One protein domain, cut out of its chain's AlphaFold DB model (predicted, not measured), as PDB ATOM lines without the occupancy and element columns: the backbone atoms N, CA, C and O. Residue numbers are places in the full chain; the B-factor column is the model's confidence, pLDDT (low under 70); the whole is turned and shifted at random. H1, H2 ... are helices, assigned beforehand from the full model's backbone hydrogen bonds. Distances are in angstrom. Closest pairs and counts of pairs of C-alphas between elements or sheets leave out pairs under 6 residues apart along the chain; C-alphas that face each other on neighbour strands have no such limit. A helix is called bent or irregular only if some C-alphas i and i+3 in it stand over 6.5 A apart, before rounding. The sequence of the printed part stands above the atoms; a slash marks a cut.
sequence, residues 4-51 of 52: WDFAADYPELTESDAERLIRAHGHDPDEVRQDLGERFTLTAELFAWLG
ATOM      1  N   TRP A   4     -20.821 -27.243  -7.878       80.88
ATOM      2  CA  TRP A   4     -21.884 -28.172  -8.266       80.88
ATOM      3  C   TRP A   4     -23.031 -27.503  -9.031       80.88
ATOM      4  O   TRP A   4     -23.505 -28.073 -10.009       80.88
ATOM      5  N   ASP A   5     -23.425 -26.281  -8.654       86.38
ATOM      6  CA  ASP A   5     -24.409 -25.509  -9.431       86.38
ATOM      7  C   ASP A   5     -23.866 -25.202 -10.838       86.38
ATOM      8  O   ASP A   5     -24.573 -25.351 -11.828       86.38
ATOM      9  N   PHE A   6     -22.580 -24.843 -10.940       86.69
ATOM     10  CA  PHE A   6     -21.929 -24.609 -12.231       86.69
ATOM     11  C   PHE A   6     -21.880 -25.876 -13.092       86.69
ATOM     12  O   PHE A   6     -22.184 -25.813 -14.278       86.69
ATOM     13  N   ALA A   7     -21.522 -27.025 -12.513       86.44
ATOM     14  CA  ALA A   7     -21.491 -28.291 -13.241       86.44
ATOM     15  C   ALA A   7     -22.886 -28.739 -13.716       86.44
ATOM     16  O   ALA A   7     -22.990 -29.421 -14.729       86.44
ATOM     17  N   ALA A   8     -23.955 -28.348 -13.014       87.69
ATOM     18  CA  ALA A   8     -25.324 -28.606 -13.451       87.69
ATOM     19  C   ALA A   8     -25.727 -27.731 -14.653       87.69
ATOM     20  O   ALA A   8     -26.346 -28.232 -15.591       87.69
ATOM     21  N   ASP A   9     -25.347 -26.450 -14.643       91.88
ATOM     22  CA  ASP A   9     -25.624 -25.511 -15.741       91.88
ATOM     23  C   ASP A   9     -24.718 -25.746 -16.967       91.88
ATOM     24  O   ASP A   9     -25.116 -25.492 -18.106       91.88
ATOM     25  N   TYR A  10     -23.507 -26.264 -16.739       89.94
ATOM     26  CA  TYR A  10     -22.489 -26.555 -17.748       89.94
ATOM     27  C   TYR A  10     -21.976 -27.992 -17.571       89.94
ATOM     28  O   TYR A  10     -20.906 -28.187 -16.992       89.94
ATOM     29  N   PRO A  11     -22.711 -29.011 -18.050       93.25
ATOM     30  CA  PRO A  11     -22.385 -30.422 -17.804       93.25
ATOM     31  C   PRO A  11     -21.119 -30.902 -18.523       93.25
ATOM     32  O   PRO A  11     -20.462 -31.832 -18.055       93.25
ATOM     33  N   GLU A  12     -20.759 -30.250 -19.627       94.75
ATOM     34  CA  GLU A  12     -19.573 -30.552 -20.423       94.75
ATOM     35  C   GLU A  12     -18.740 -29.293 -20.665       94.75
ATOM     36  O   GLU A  12     -19.263 -28.221 -20.985       94.75
ATOM     37  N   LEU A  13     -17.425 -29.450 -20.554       94.00
ATOM     38  CA  LEU A  13     -16.426 -28.482 -20.974       94.00
ATOM     39  C   LEU A  13     -15.866 -28.875 -22.337       94.00
ATOM     40  O   LEU A  13     -15.753 -30.051 -22.681       94.00
ATOM     41  N   THR A  14     -15.420 -27.877 -23.096       95.69
ATOM     42  CA  THR A  14     -14.529 -28.158 -24.222       95.69
ATOM     43  C   THR A  14     -13.222 -28.757 -23.698       95.69
ATOM     44  O   THR A  14     -12.798 -28.441 -22.583       95.69
ATOM     45  N   GLU A  15     -12.535 -29.576 -24.498       94.19
ATOM     46  CA  GLU A  15     -11.234 -30.128 -24.089       94.19
ATOM     47  C   GLU A  15     -10.247 -29.026 -23.682       94.19
ATOM     48  O   GLU A  15      -9.567 -29.139 -22.668       94.19
ATOM     49  N   SER A  16     -10.219 -27.915 -24.424       95.75
ATOM     50  CA  SER A  16      -9.355 -26.772 -24.113       95.75
ATOM     51  C   SER A  16      -9.686 -26.121 -22.766       95.75
ATOM     52  O   SER A  16      -8.772 -25.695 -22.056       95.75
ATOM     53  N   ASP A  17     -10.965 -26.048 -22.390       95.19
ATOM     54  CA  ASP A  17     -11.373 -25.513 -21.089       95.19
ATOM     55  C   ASP A  17     -11.042 -26.469 -19.942       95.19
ATOM     56  O   ASP A  17     -10.526 -26.014 -18.919       95.19
ATOM     57  N   ALA A  18     -11.267 -27.773 -20.126       95.12
ATOM     58  CA  ALA A  18     -10.873 -28.800 -19.164       95.12
ATOM     59  C   ALA A  18      -9.353 -28.774 -18.925       95.12
ATOM     60  O   ALA A  18      -8.904 -28.644 -17.786       95.12
ATOM     61  N   GLU A  19      -8.541 -28.767 -19.988       96.12
ATOM     62  CA  GLU A  19      -7.081 -28.655 -19.877       96.12
ATOM     63  C   GLU A  19      -6.642 -27.371 -19.170       96.12
ATOM     64  O   GLU A  19      -5.721 -27.384 -18.351       96.12
ATOM     65  N   ARG A  20      -7.286 -26.240 -19.483       96.00
ATOM     66  CA  ARG A  20      -6.985 -24.959 -18.837       96.00
ATOM     67  C   ARG A  20      -7.288 -25.007 -17.341       96.00
ATOM     68  O   ARG A  20      -6.482 -24.508 -16.557       96.00
ATOM     69  N   LEU A  21      -8.413 -25.604 -16.949       93.62
ATOM     70  CA  LEU A  21      -8.802 -25.769 -15.549       93.62
ATOM     71  C   LEU A  21      -7.801 -26.651 -14.788       93.62
ATOM     72  O   LEU A  21      -7.369 -26.285 -13.695       93.62
ATOM     73  N   ILE A  22      -7.398 -27.771 -15.387       95.19
ATOM     74  CA  ILE A  22      -6.439 -28.722 -14.811       95.19
ATOM     75  C   ILE A  22      -5.078 -28.055 -14.597       95.19
ATOM     76  O   ILE A  22      -4.535 -28.087 -13.490       95.19
ATOM     77  N   ARG A  23      -4.560 -27.362 -15.622       96.12
ATOM     78  CA  ARG A  23      -3.301 -26.606 -15.521       96.12
ATOM     79  C   ARG A  23      -3.378 -25.509 -14.460       96.12
ATOM     80  O   ARG A  23      -2.398 -25.276 -13.758       96.12
ATOM     81  N   ALA A  24      -4.530 -24.851 -14.307       95.25
ATOM     82  CA  ALA A  24      -4.735 -23.843 -13.265       95.25
ATOM     83  C   ALA A  24      -4.675 -24.426 -11.840       95.25
ATOM     84  O   ALA A  24      -4.346 -23.696 -10.906       95.25
ATOM     85  N   HIS A  25      -4.934 -25.727 -11.682       93.38
ATOM     86  CA  HIS A  25      -4.789 -26.464 -10.423       93.38
ATOM     87  C   HIS A  25      -3.405 -27.103 -10.240       93.38
ATOM     88  O   HIS A  25      -3.158 -27.750  -9.227       93.38
ATOM     89  N   GLY A  26      -2.480 -26.896 -11.183       95.56
ATOM     90  CA  GLY A  26      -1.115 -27.420 -11.098       95.56
ATOM     91  C   GLY A  26      -0.976 -28.898 -11.472       95.56
ATOM     92  O   GLY A  26       0.043 -29.500 -11.146       95.56
ATOM     93  N   HIS A  27      -1.970 -29.467 -12.153       94.88
ATOM     94  CA  HIS A  27      -1.943 -30.840 -12.653       94.88
ATOM     95  C   HIS A  27      -1.600 -30.890 -14.150       94.88
ATOM     96  O   HIS A  27      -1.798 -29.909 -14.877       94.88
ATOM     97  N   ASP A  28      -1.100 -32.036 -14.617       96.06
ATOM     98  CA  ASP A  28      -0.883 -32.307 -16.039       96.06
ATOM     99  C   ASP A  28      -2.170 -32.870 -16.672       96.06
ATOM    100  O   ASP A  28      -2.658 -33.916 -16.232       96.06
ATOM    101  N   PRO A  29      -2.751 -32.224 -17.702       95.06
ATOM    102  CA  PRO A  29      -3.937 -32.743 -18.371       95.06
ATOM    103  C   PRO A  29      -3.791 -34.147 -18.944       95.06
ATOM    104  O   PRO A  29      -4.792 -34.859 -19.000       95.06
ATOM    105  N   ASP A  30      -2.590 -34.563 -19.343       95.50
ATOM    106  CA  ASP A  30      -2.393 -35.912 -19.873       95.50
ATOM    107  C   ASP A  30      -2.490 -36.981 -18.776       95.50
ATOM    108  O   ASP A  30      -3.030 -38.058 -19.030       95.50
ATOM    109  N   GLU A  31      -2.064 -36.675 -17.546       94.69
ATOM    110  CA  GLU A  31      -2.270 -37.547 -16.379       94.69
ATOM    111  C   GLU A  31      -3.762 -37.637 -16.030       94.69
ATOM    112  O   GLU A  31      -4.319 -38.728 -15.921       94.69
ATOM    113  N   VAL A  32      -4.453 -36.496 -15.961       93.94
ATOM    114  CA  VAL A  32      -5.895 -36.465 -15.654       93.94
ATOM    115  C   VAL A  32      -6.720 -37.174 -16.729       93.94
ATOM    116  O   VAL A  32      -7.717 -37.833 -16.433       93.94
ATOM    117  N   ARG A  33      -6.307 -37.081 -17.996       94.50
ATOM    118  CA  ARG A  33      -6.949 -37.783 -19.112       94.50
ATOM    119  C   ARG A  33      -6.777 -39.299 -19.007       94.50
ATOM    120  O   ARG A  33      -7.696 -40.020 -19.389       94.50
ATOM    121  N   GLN A  34      -5.657 -39.787 -18.472       95.44
ATOM    122  CA  GLN A  34      -5.477 -41.217 -18.190       95.44
ATOM    123  C   GLN A  34      -6.404 -41.702 -17.066       95.44
ATOM    124  O   GLN A  34      -6.924 -42.813 -17.159       95.44
ATOM    125  N   ASP A  35      -6.670 -40.862 -16.065       94.69
ATOM    126  CA  ASP A  35      -7.561 -41.190 -14.946       94.69
ATOM    127  C   ASP A  35      -9.052 -41.143 -15.328       94.69
ATOM    128  O   ASP A  35      -9.831 -42.036 -14.978       94.69
ATOM    129  N   LEU A  36      -9.474 -40.088 -16.034       93.62
ATOM    130  CA  LEU A  36     -10.885 -39.833 -16.344       93.62
ATOM    131  C   LEU A  36     -11.341 -40.456 -17.672       93.62
ATOM    132  O   LEU A  36     -12.521 -40.798 -17.812       93.62
ATOM    133  N   GLY A  37     -10.438 -40.628 -18.640       94.06
ATOM    134  CA  GLY A  37     -10.755 -41.145 -19.971       94.06
ATOM    135  C   GLY A  37     -11.819 -40.302 -20.679       94.06
ATOM    136  O   GLY A  37     -11.704 -39.082 -20.769       94.06
ATOM    137  N   GLU A  38     -12.891 -40.946 -21.144       92.19
ATOM    138  CA  GLU A  38     -14.028 -40.283 -21.810       92.19
ATOM    139  C   GLU A  38     -14.754 -39.264 -20.913       92.19
ATOM    140  O   GLU A  38     -15.459 -38.393 -21.411       92.19
ATOM    141  N   ARG A  39     -14.565 -39.337 -19.588       94.75
ATOM    142  CA  ARG A  39     -15.176 -38.416 -18.618       94.75
ATOM    143  C   ARG A  39     -14.379 -37.128 -18.413       94.75
ATOM    144  O   ARG A  39     -14.800 -36.278 -17.640       94.75
ATOM    145  N   PHE A  40     -13.244 -36.969 -19.094       93.94
ATOM    146  CA  PHE A  40     -12.341 -35.823 -18.956       93.94
ATOM    147  C   PHE A  40     -13.022 -34.463 -19.178       93.94
ATOM    148  O   PHE A  40     -12.667 -33.474 -18.540       93.94
ATOM    149  N   THR A  41     -14.006 -34.409 -20.074       95.75
ATOM    150  CA  THR A  41     -14.768 -33.194 -20.387       95.75
ATOM    151  C   THR A  41     -16.013 -33.021 -19.523       95.75
ATOM    152  O   THR A  41     -16.624 -31.956 -19.571       95.75
ATOM    153  N   LEU A  42     -16.401 -34.016 -18.721       96.12
ATOM    154  CA  LEU A  42     -17.567 -33.905 -17.851       96.12
ATOM    155  C   LEU A  42     -17.217 -33.029 -16.651       96.12
ATOM    156  O   LEU A  42     -16.392 -33.400 -15.814       96.12
ATOM    157  N   THR A  43     -17.876 -31.879 -16.537       95.06
ATOM    158  CA  THR A  43     -17.556 -30.865 -15.523       95.06
ATOM    159  C   THR A  43     -17.663 -31.426 -14.109       95.06
ATOM    160  O   THR A  43     -16.802 -31.162 -13.276       95.06
ATOM    161  N   ALA A  44     -18.689 -32.242 -13.843       95.00
ATOM    162  CA  ALA A  44     -18.898 -32.863 -12.537       95.00
ATOM    163  C   ALA A  44     -17.789 -33.864 -12.174       95.00
ATOM    164  O   ALA A  44     -17.301 -33.857 -11.048       95.00
ATOM    165  N   GLU A  45     -17.366 -34.701 -13.125       95.31
ATOM    166  CA  GLU A  45     -16.310 -35.698 -12.908       95.31
ATOM    167  C   GLU A  45     -14.952 -35.019 -12.727       95.31
ATOM    168  O   GLU A  45     -14.188 -35.369 -11.828       95.31
ATOM    169  N   LEU A  46     -14.683 -33.991 -13.532       93.94
ATOM    170  CA  LEU A  46     -13.470 -33.197 -13.423       93.94
ATOM    171  C   LEU A  46     -13.404 -32.446 -12.087       93.94
ATOM    172  O   LEU A  46     -12.359 -32.419 -11.443       93.94
ATOM    173  N   PHE A  47     -14.517 -31.866 -11.636       93.81
ATOM    174  CA  PHE A  47     -14.588 -31.186 -10.342       93.81
ATOM    175  C   PHE A  47     -14.439 -32.154  -9.170       93.81
ATOM    176  O   PHE A  47     -13.696 -31.851  -8.236       93.81
ATOM    177  N   ALA A  48     -15.066 -33.330  -9.241       93.50
ATOM    178  CA  ALA A  48     -14.895 -34.376  -8.240       93.50
ATOM    179  C   ALA A  48     -13.430 -34.839  -8.152       93.50
ATOM    180  O   ALA A  48     -12.909 -35.007  -7.051       93.50
ATOM    181  N   TRP A  49     -12.745 -34.989  -9.293       94.00
ATOM    182  CA  TRP A  49     -11.319 -35.333  -9.334       94.00
ATOM    183  C   TRP A  49     -10.438 -34.226  -8.732       94.00
ATOM    184  O   TRP A  49      -9.514 -34.516  -7.978       94.00
ATOM    185  N   LEU A  50     -10.765 -32.955  -8.993       91.94
ATOM    186  CA  LEU A  50     -10.065 -31.790  -8.435       91.94
ATOM    187  C   LEU A  50     -10.365 -31.527  -6.946       91.94
ATOM    188  O   LEU A  50      -9.708 -30.683  -6.336       91.94
ATOM    189  N   GLY A  51     -11.326 -32.237  -6.350       90.56
ATOM    190  CA  GLY A  51     -11.659 -32.134  -4.927       90.56
ATOM    191  C   GLY A  51     -12.636 -31.011  -4.562       90.56
ATOM    192  O   GLY A  51     -12.567 -30.495  -3.444       90.56
TER     193      GLY A  51
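Overview. This is residues 4 to 51 of the 52 residues of an uncharacterized protein of Paracoccus aestuariivivens (UniProt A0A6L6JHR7). Four short helices make a small rounded body, with H1 at one end of its long axis, the helical hairpin H2 and H3 at the other, and H4 between them. H3 is loosely wound, and the stretch of residues 10 to 14 crosses from H1 to H2. The printed part has 48 residues with four named helices, H1 to H4 in that order, and no named strand; the class is all helix. It is compact, with a radius of gyration of the C-alphas of 9.6 A, and spans 26 by 20 by 19 A.

Along the chain. H1, residues 4 to 9, begins at C-alpha 4 (-21.884, -28.172, -8.266) and is 8.8 A long from first to last C-alpha. H2, residues 15 to 24, measures 14.1 A. H3, residues 29 to 41, measures 11.0 A; it is irregular, with C-alphas 35 and 38 9.5 A apart. H4, residues 43 to 50, measures 10.4 A and ends at C-alpha 50 (-10.065, -31.790, -8.435).

Arrangement. H4 is the hub. H1 touches it at a shallow tilt of 26 degrees, opposite ways; their closest C-alphas, of Ala 7 and Thr 43, are 5.2 A apart. H2 and H4 only just touch, with 3 pairs of C-alphas within 8 A, the closest being Ala 18 and Leu 46 at 7.7 A. H3 touches H4 only at the corner, with residues 36 to 40 alone; the C-alphas of Phe 40 and Leu 46 come closest, at 6.2 A. In the hairpin, H2 touches H3 at a steep tilt of 45 degrees, opposite ways, closest at the C-alphas of Glu 19 and Pro 29, 5.4 A. H1 is apart from H2 and H3. In H1, H2 and H4 every O i to N i+4 pair is within hydrogen-bond range; in H3, 5 of 9 are.

Size, cuts and confidence. The farthest C-alphas, of Asp 5 and Asp 30, are 26.5 A apart. The printed part has no cut, and its three links are tight. Mean pLDDT of the printed part is 93.5, and no printed residue is under 70.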